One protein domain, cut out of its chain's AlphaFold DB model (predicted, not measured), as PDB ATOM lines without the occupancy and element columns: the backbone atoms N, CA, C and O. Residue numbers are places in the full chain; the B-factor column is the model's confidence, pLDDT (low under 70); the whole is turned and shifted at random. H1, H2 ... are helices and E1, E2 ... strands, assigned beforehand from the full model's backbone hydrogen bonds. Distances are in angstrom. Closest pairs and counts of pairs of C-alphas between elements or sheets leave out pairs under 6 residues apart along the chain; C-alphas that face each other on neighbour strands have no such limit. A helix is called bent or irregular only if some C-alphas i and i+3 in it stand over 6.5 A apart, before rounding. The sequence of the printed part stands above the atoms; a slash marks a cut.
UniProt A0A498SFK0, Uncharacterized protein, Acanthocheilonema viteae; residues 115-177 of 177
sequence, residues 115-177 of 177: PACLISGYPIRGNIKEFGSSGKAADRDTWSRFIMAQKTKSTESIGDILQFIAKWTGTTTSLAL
ATOM      1  N   PRO A 115     261.559 210.987 187.609       93.31
ATOM      2  CA  PRO A 115     261.568 212.278 186.941       93.31
ATOM      3  C   PRO A 115     260.966 213.355 187.848       93.31
ATOM      4  O   PRO A 115     259.934 213.143 188.490       93.31
ATOM      5  N   ALA A 116     261.587 214.534 187.857       94.75
ATOM      6  CA  ALA A 116     261.050 215.703 188.537       94.75
ATOM      7  C   ALA A 116     259.805 216.222 187.805       94.75
ATOM      8  O   ALA A 116     259.808 216.421 186.586       94.75
ATOM      9  N   CYS A 117     258.741 216.482 188.559       95.38
ATOM     10  CA  CYS A 117     257.547 217.141 188.062       95.38
ATOM     11  C   CYS A 117     257.894 218.558 187.612       95.38
ATOM     12  O   CYS A 117     258.333 219.381 188.408       95.38
ATOM     13  N   LEU A 118     257.624 218.876 186.349       94.38
ATOM     14  CA  LEU A 118     257.955 220.172 185.759       94.38
ATOM     15  C   LEU A 118     257.320 221.367 186.490       94.38
ATOM     16  O   LEU A 118     257.847 222.473 186.417       94.38
ATOM     17  N   ILE A 119     256.192 221.153 187.173       92.44
ATOM     18  CA  ILE A 119     255.480 222.209 187.901       92.44
ATOM     19  C   ILE A 119     255.990 222.341 189.337       92.44
ATOM     20  O   ILE A 119     256.265 223.449 189.780       92.44
ATOM     21  N   SER A 120     256.063 221.236 190.083       91.56
ATOM     22  CA  SER A 120     256.353 221.278 191.522       91.56
ATOM     23  C   SER A 120     257.813 221.005 191.873       91.56
ATOM     24  O   SER A 120     258.228 221.324 192.979       91.56
ATOM     25  N   GLY A 121     258.579 220.375 190.983       92.56
ATOM     26  CA  GLY A 121     259.916 219.842 191.254       92.56
ATOM     27  C   GLY A 121     259.930 218.492 191.982       92.56
ATOM     28  O   GLY A 121     260.965 217.840 192.008       92.56
ATOM     29  N   TYR A 122     258.794 218.039 192.522       92.94
ATOM     30  CA  TYR A 122     258.686 216.792 193.292       92.94
ATOM     31  C   TYR A 122     258.824 215.556 192.386       92.94
ATOM     32  O   TYR A 122     258.478 215.634 191.201       92.94
ATOM     33  N   PRO A 123     259.252 214.399 192.920       93.88
ATOM     34  CA  PRO A 123     259.333 213.162 192.154       93.88
ATOM     35  C   PRO A 123     257.952 212.717 191.659       93.88
ATOM     36  O   PRO A 123     256.976 212.680 192.411       93.88
ATOM     37  N   ILE A 124     257.862 212.314 190.393       93.88
ATOM     38  CA  ILE A 124     256.642 211.711 189.848       93.88
ATOM     39  C   ILE A 124     256.630 210.226 190.218       93.88
ATOM     40  O   ILE A 124     257.268 209.410 189.562       93.88
ATOM     41  N   ARG A 125     255.885 209.877 191.272       87.00
ATOM     42  CA  ARG A 125     255.737 208.488 191.757       87.00
ATOM     43  C   ARG A 125     254.522 207.753 191.186       87.00
ATOM     44  O   ARG A 125     254.430 206.534 191.285       87.00
ATOM     45  N   GLY A 126     253.567 208.502 190.640       84.88
ATOM     46  CA  GLY A 126     252.285 207.984 190.182       84.88
ATOM     47  C   GLY A 126     252.049 208.225 188.698       84.88
ATOM     48  O   GLY A 126     252.868 207.918 187.834       84.88
ATOM     49  N   ASN A 127     250.876 208.767 188.397       91.56
ATOM     50  CA  ASN A 127     250.426 208.984 187.034       91.56
ATOM     51  C   ASN A 127     251.178 210.136 186.363       91.56
ATOM     52  O   ASN A 127     251.124 211.276 186.815       91.56
ATOM     53  N   ILE A 128     251.791 209.855 185.216       93.38
ATOM     54  CA  ILE A 128     252.607 210.826 184.488       93.38
ATOM     55  C   ILE A 128     251.826 211.530 183.368       93.38
ATOM     56  O   ILE A 128     251.112 210.898 182.579       93.38
ATOM     57  N   LYS A 129     251.969 212.857 183.280       93.00
ATOM     58  CA  LYS A 129     251.618 213.677 182.113       93.00
ATOM     59  C   LYS A 129     252.901 214.053 181.382       93.00
ATOM     60  O   LYS A 129     253.630 214.939 181.816       93.00
ATOM     61  N   GLU A 130     253.146 213.411 180.250       92.69
ATOM     62  CA  GLU A 130     254.283 213.731 179.385       92.69
ATOM     63  C   GLU A 130     253.966 214.899 178.444       92.69
ATOM     64  O   GLU A 130     252.814 215.109 178.029       92.69
ATOM     65  N   PHE A 131     255.001 215.659 178.091       90.62
ATOM     66  CA  PHE A 131     254.905 216.788 177.170       90.62
ATOM     67  C   PHE A 131     255.595 216.475 175.839       90.62
ATOM     68  O   PHE A 131     256.716 216.916 175.576       90.62
ATOM     69  N   GLY A 132     254.909 215.700 174.994       83.44
ATOM     70  CA  GLY A 132     255.415 215.299 173.679       83.44
ATOM     71  C   GLY A 132     256.746 214.547 173.778       83.44
ATOM     72  O   GLY A 132     256.984 213.814 174.730       83.44
ATOM     73  N   SER A 133     257.640 214.765 172.815       84.81
ATOM     74  CA  SER A 133     258.978 214.155 172.780       84.81
ATOM     75  C   SER A 133     260.040 214.923 173.585       84.81
ATOM     76  O   SER A 133     261.231 214.665 173.437       84.81
ATOM     77  N   SER A 134     259.645 215.876 174.437       86.62
ATOM     78  CA  SER A 134     260.583 216.778 175.126       86.62
ATOM     79  C   SER A 134     261.348 216.155 176.299       86.62
ATOM     80  O   SER A 134     262.190 216.835 176.897       86.62
ATOM     81  N   GLY A 135     261.011 214.913 176.668       88.75
ATOM     82  CA  GLY A 135     261.529 214.222 177.853       88.75
ATOM     83  C   GLY A 135     261.057 214.822 179.183       88.75
ATOM     84  O   GLY A 135     261.550 214.434 180.236       88.75
ATOM     85  N   LYS A 136     260.133 215.790 179.150       91.62
ATOM     86  CA  LYS A 136     259.598 216.464 180.336       91.62
ATOM     87  C   LYS A 136     258.251 215.890 180.716       91.62
ATOM     88  O   LYS A 136     257.442 215.542 179.850       91.62
ATOM     89  N   ALA A 137     257.988 215.891 182.013       94.12
ATOM     90  CA  ALA A 137     256.755 215.375 182.559       94.12
ATOM     91  C   ALA A 137     256.294 216.151 183.790       94.12
ATOM     92  O   ALA A 137     257.068 216.844 184.440       94.12
ATOM     93  N   ALA A 138     255.013 216.020 184.104       95.56
ATOM     94  CA  ALA A 138     254.428 216.458 185.358       95.56
ATOM     95  C   ALA A 138     253.646 215.309 185.990       95.56
ATOM     96  O   ALA A 138     253.124 214.437 185.290       95.56
ATOM     97  N   ASP A 139     253.527 215.339 187.311       95.56
ATOM     98  CA  ASP A 139     252.526 214.549 188.013       95.56
ATOM     99  C   ASP A 139     251.118 214.953 187.528       95.56
ATOM    100  O   ASP A 139     250.804 216.142 187.396       95.56
ATOM    101  N   ARG A 140     250.276 213.965 187.207       94.56
ATOM    102  CA  ARG A 140     248.968 214.189 186.570       94.56
ATOM    103  C   ARG A 140     248.002 214.952 187.472       94.56
ATOM    104  O   ARG A 140     247.229 215.767 186.956       94.56
ATOM    105  N   ASP A 141     248.043 214.733 188.779       94.06
ATOM    106  CA  ASP A 141     247.148 215.421 189.711       94.06
ATOM    107  C   ASP A 141     247.578 216.879 189.883       94.06
ATOM    108  O   ASP A 141     246.751 217.793 189.849       94.06
ATOM    109  N   THR A 142     248.887 217.113 189.954       94.38
ATOM    110  CA  THR A 142     249.487 218.450 189.957       94.38
ATOM    111  C   THR A 142     249.153 219.214 188.677       94.38
ATOM    112  O   THR A 142     248.705 220.360 188.746       94.38
ATOM    113  N   TRP A 143     249.283 218.572 187.510       94.00
ATOM    114  CA  TRP A 143     248.883 219.150 186.224       94.00
ATOM    115  C   TRP A 143     247.393 219.507 186.197       94.00
ATOM    116  O   TRP A 143     247.027 220.633 185.864       94.00
ATOM    117  N   SER A 144     246.527 218.574 186.602       93.88
ATOM    118  CA  SER A 144     245.075 218.784 186.647       93.88
ATOM    119  C   SER A 144     244.698 219.962 187.545       93.88
ATOM    120  O   SER A 144     243.882 220.801 187.161       93.88
ATOM    121  N   ARG A 145     245.329 220.066 188.720       93.25
ATOM    122  CA  ARG A 145     245.112 221.164 189.668       93.25
ATOM    123  C   ARG A 145     245.571 222.503 189.097       93.25
ATOM    124  O   ARG A 145     244.852 223.490 189.226       93.25
ATOM    125  N   PHE A 146     246.721 222.533 188.423       92.44
ATOM    126  CA  PHE A 146     247.242 223.733 187.767       92.44
ATOM    127  C   PHE A 146     246.314 224.226 186.644       92.44
ATOM    128  O   PHE A 146     245.950 225.401 186.609       92.44
ATOM    129  N   ILE A 147     245.835 223.321 185.783       91.81
ATOM    130  CA  ILE A 147     244.863 223.657 184.730       91.81
ATOM    131  C   ILE A 147     243.516 224.095 185.317       91.81
ATOM    132  O   ILE A 147     242.895 225.033 184.819       91.81
ATOM    133  N   MET A 148     243.054 223.464 186.397       91.94
ATOM    134  CA  MET A 148     241.836 223.897 187.083       91.94
ATOM    135  C   MET A 148     241.991 225.300 187.679       91.94
ATOM    136  O   MET A 148     241.073 226.113 187.561       91.94
ATOM    137  N   ALA A 149     243.147 225.613 188.273       90.56
ATOM    138  CA  ALA A 149     243.449 226.948 188.779       90.56
ATOM    139  C   ALA A 149     243.444 227.985 187.648       90.56
ATOM    140  O   ALA A 149     242.812 229.028 187.794       90.56
ATOM    141  N   GLN A 150     244.031 227.667 186.490       88.75
ATOM    142  CA  GLN A 150     243.951 228.525 185.306       88.75
ATOM    143  C   GLN A 150     242.500 228.773 184.867       88.75
ATOM    144  O   GLN A 150     242.131 229.907 184.589       88.75
ATOM    145  N   LYS A 151     241.648 227.742 184.842       88.69
ATOM    146  CA  LYS A 151     240.246 227.881 184.408       88.69
ATOM    147  C   LYS A 151     239.369 228.651 185.399       88.69
ATOM    148  O   LYS A 151     238.445 229.339 184.982       88.69
ATOM    149  N   THR A 152     239.618 228.507 186.700       90.88
ATOM    150  CA  THR A 152     238.730 229.023 187.762       90.88
ATOM    151  C   THR A 152     239.218 230.318 188.404       90.88
ATOM    152  O   THR A 152     238.409 231.093 188.906       90.88
ATOM    153  N   LYS A 153     240.531 230.559 188.400       84.31
ATOM    154  CA  LYS A 153     241.206 231.692 189.044       84.31
ATOM    155  C   LYS A 153     242.347 232.197 188.156       84.31
ATOM    156  O   LYS A 153     243.480 232.329 188.611       84.31
ATOM    157  N   SER A 154     242.057 232.426 186.874       82.19
ATOM    158  CA  SER A 154     243.067 232.865 185.907       82.19
ATOM    159  C   SER A 154     243.721 234.171 186.353       82.19
ATOM    160  O   SER A 154     243.038 235.160 186.617       82.19
ATOM    161  N   THR A 155     245.048 234.186 186.364       88.81
ATOM    162  CA  THR A 155     245.871 235.387 186.531       88.81
ATOM    163  C   THR A 155     246.861 235.477 185.376       88.81
ATOM    164  O   THR A 155     247.128 234.474 184.709       88.81
ATOM    165  N   GLU A 156     247.416 236.666 185.141       90.50
ATOM    166  CA  GLU A 156     248.475 236.877 184.142       90.50
ATOM    167  C   GLU A 156     249.657 235.928 184.389       90.50
ATOM    168  O   GLU A 156     250.062 235.199 183.489       90.50
ATOM    169  N   SER A 157     250.080 235.784 185.650       89.62
ATOM    170  CA  SER A 157     251.176 234.891 186.040       89.62
ATOM    171  C   SER A 157     250.929 233.419 185.687       89.62
ATOM    172  O   SER A 157     251.850 232.726 185.264       89.62
ATOM    173  N   ILE A 158     249.697 232.910 185.834       88.25
ATOM    174  CA  ILE A 158     249.378 231.524 185.441       88.25
ATOM    175  C   ILE A 158     249.435 231.370 183.912       88.25
ATOM    176  O   ILE A 158     249.897 230.341 183.413       88.25
ATOM    177  N   GLY A 159     248.993 232.391 183.172       87.88
ATOM    178  CA  GLY A 159     249.107 232.444 181.714       87.88
ATOM    179  C   GLY A 159     250.561 232.417 181.241       87.88
ATOM    180  O   GLY A 159     250.910 231.595 180.390       87.88
ATOM    181  N   ASP A 160     251.415 233.237 181.853       90.94
ATOM    182  CA  ASP A 160     252.848 233.305 181.550       90.94
ATOM    183  C   ASP A 160     253.547 231.968 181.809       90.94
ATOM    184  O   ASP A 160     254.325 231.493 180.977       90.94
ATOM    185  N   ILE A 161     253.224 231.309 182.928       91.38
ATOM    186  CA  ILE A 161     253.752 229.977 183.240       91.38
ATOM    187  C   ILE A 161     253.314 228.970 182.170       91.38
ATOM    188  O   ILE A 161     254.148 228.222 181.672       91.38
ATOM    189  N   LEU A 162     252.045 228.952 181.748       89.88
ATOM    190  CA  LEU A 162     251.591 228.044 180.683       89.88
ATOM    191  C   LEU A 162     252.310 228.287 179.355       89.88
ATOM    192  O   LEU A 162     252.697 227.331 178.679       89.88
ATOM    193  N   GLN A 163     252.510 229.552 178.989       89.94
ATOM    194  CA  GLN A 163     253.253 229.912 177.786       89.94
ATOM    195  C   GLN A 163     254.713 229.461 177.884       89.94
ATOM    196  O   GLN A 163     255.271 228.935 176.915       89.94
ATOM    197  N   PHE A 164     255.324 229.618 179.058       91.56
ATOM    198  CA  PHE A 164     256.667 229.132 179.333       91.56
ATOM    199  C   PHE A 164     256.752 227.605 179.226       91.56
ATOM    200  O   PHE A 164     257.631 227.105 178.526       91.56
ATOM    201  N   ILE A 165     255.817 226.859 179.826       91.75
ATOM    202  CA  ILE A 165     255.762 225.392 179.730       91.75
ATOM    203  C   ILE A 165     255.615 224.956 178.268       91.75
ATOM    204  O   ILE A 165     256.350 224.075 177.818       91.75
ATOM    205  N   ALA A 166     254.719 225.589 177.504       89.31
ATOM    206  CA  ALA A 166     254.524 225.301 176.083       89.31
ATOM    207  C   ALA A 166     255.827 225.491 175.293       89.31
ATOM    208  O   ALA A 166     256.297 224.578 174.611       89.31
ATOM    209  N   LYS A 167     256.485 226.641 175.480       90.56
ATOM    210  CA  LYS A 167     257.770 226.948 174.841       90.56
ATOM    211  C   LYS A 167     258.873 225.973 175.257       90.56
ATOM    212  O   LYS A 167     259.618 225.504 174.402       90.56
ATOM    213  N   TRP A 168     258.983 225.648 176.545       90.44
ATOM    214  CA  TRP A 168     260.050 224.790 177.072       90.44
ATOM    215  C   TRP A 168     259.896 223.320 176.663       90.44
ATOM    216  O   TRP A 168     260.873 222.579 176.523       90.44
ATOM    217  N   THR A 169     258.659 222.887 176.448       90.81
ATOM    218  CA  THR A 169     258.345 221.523 176.011       90.81
ATOM    219  C   THR A 169     258.198 221.403 174.493       90.81
ATOM    220  O   THR A 169     258.022 220.300 173.989       90.81
ATOM    221  N   GLY A 170     258.271 222.512 173.748       84.38
ATOM    222  CA  GLY A 170     258.038 222.523 172.302       84.38
ATOM    223  C   GLY A 170     256.614 222.114 171.913       84.38
ATOM    224  O   GLY A 170     256.374 221.745 170.765       84.38
ATOM    225  N   THR A 171     255.671 222.154 172.857       77.19
ATOM    226  CA  THR A 171     254.255 221.912 172.579       77.19
ATOM    227  C   THR A 171     253.609 223.218 172.129       77.19
ATOM    228  O   THR A 171     253.851 224.285 172.692       77.19
ATOM    229  N   THR A 172     252.804 223.168 171.068       60.34
ATOM    230  CA  THR A 172     252.025 224.333 170.639       60.34
ATOM    231  C   THR A 172     251.024 224.718 171.728       60.34
ATOM    232  O   THR A 172     250.544 223.871 172.477       60.34
ATOM    233  N   THR A 173     250.725 226.015 171.812       52.97
ATOM    234  CA  THR A 173     250.053 226.777 172.887       52.97
ATOM    235  C   THR A 173     248.677 226.284 173.362       52.97
ATOM    236  O   THR A 173     248.053 226.937 174.192       52.97
ATOM    237  N   SER A 174     248.199 225.128 172.903       54.38
ATOM    238  CA  SER A 174     246.993 224.474 173.404       54.38
ATOM    239  C   SER A 174     247.340 223.267 174.281       54.38
ATOM    240  O   SER A 174     246.974 222.133 173.984       54.38
ATOM    241  N   LEU A 175     248.008 223.519 175.406       60.06
ATOM    242  CA  LEU A 175     248.190 222.533 176.479       60.06
ATOM    243  C   LEU A 175     246.884 222.226 177.247       60.06
ATOM    244  O   LEU A 175     246.882 221.399 178.152       60.06
ATOM    245  N   ALA A 176     245.783 222.901 176.906       48.34
ATOM    246  CA  ALA A 176     244.531 222.917 177.663       48.34
ATOM    247  C   ALA A 176     243.484 221.854 177.258       48.34
ATOM    248  O   ALA A 176     242.344 221.954 177.723       48.34
ATOM    249  N   LEU A 177     243.840 220.874 176.417       40.97
ATOM    250  CA  LEU A 177     242.962 219.747 176.069       40.97
ATOM    251  C   LEU A 177     243.222 218.542 176.978       40.97
ATOM    252  O   LEU A 177     244.362 218.025 176.961       40.97
TER     253      LEU A 177
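What this domain is: This is residues 115 to 177 of the 177 residues of an uncharacterized protein of Acanthocheilonema viteae (UniProt A0A498SFK0). Two helices, H1 and H2, make a V joined at one end by a tight turn, and a small hairpin of two short strands, E1 and E2, lies toward the V's open end. The turn at the point of the V, residues 152 to 157, sticks out, while the unnamed first stretch, residues 115 to 127, leads into the strand hairpin and the unnamed tail, residues 170 to 177, folds back after H2. The printed part has 63 residues, with two named strands and then two named helices in the order E1, E2, H1, H2; the sheet E1 - E2 is antiparallel, and the class is mostly helix. The whole is compact, with a radius of gyration of the C-alphas of 11.1 A and spans of 29 by 21 by 19 A.

How they stand to each other: After the first stretch come E1, residues 128 to 130, and E2, residues 137 to 139, a hairpin of antiparallel neighbour strands with 151 degrees between their directions. The C-alphas of 130 and 137 face each other at 4.3 A. N 129 and O 138 are within hydrogen-bond range at 2.8 A, and so are N 138 and O 129 at 2.9 A. H1, residues 140 to 152, follows E2 with no residue between them, a tight link. The closest C-alphas of E1 and H1 are those of Lys 129 and Arg 140, 5.2 A apart. H2, residues 156 to 169, is close to H1 but not clearly touching it; their closest C-alphas, those of Gln 150 and Ile 158, are 6.2 A apart. H1 and H2 run opposite ways at a steep tilt of 40 degrees. H2 is apart from both E1 and E2. In H1 and H2 every O i to N i+4 pair is within hydrogen-bond range.

Where its parts are: E1 begins at C-alpha 128, (252.607, 210.826, 184.488), and is 6.1 A long from first to last C-alpha. E2 is 7.0 A long. H1 begins at C-alpha 140, (248.968, 214.189, 186.570), and is 18.1 A long. H2, the longest helix by residues with 14, is 20.0 A long and ends at C-alpha 169, (258.345, 221.523, 176.011). Neither helix is bent.

The domain as a whole: The two C-alphas farthest apart are those of Arg 125 and Glu 156, at 30.3 A. The C-alphas of Pro 115 and Leu 177, the first and last printed residues, are 22.8 A apart. The printed part has no cut and ends at residue 177, the chain's last residue. The links E2 to H1 and H1 to H2 are tight, E1 to E2 is short, and no link is long. The mean pLDDT of the printed part is 87.1, and the model's confidence is low, under 70, at residues 172 to 177.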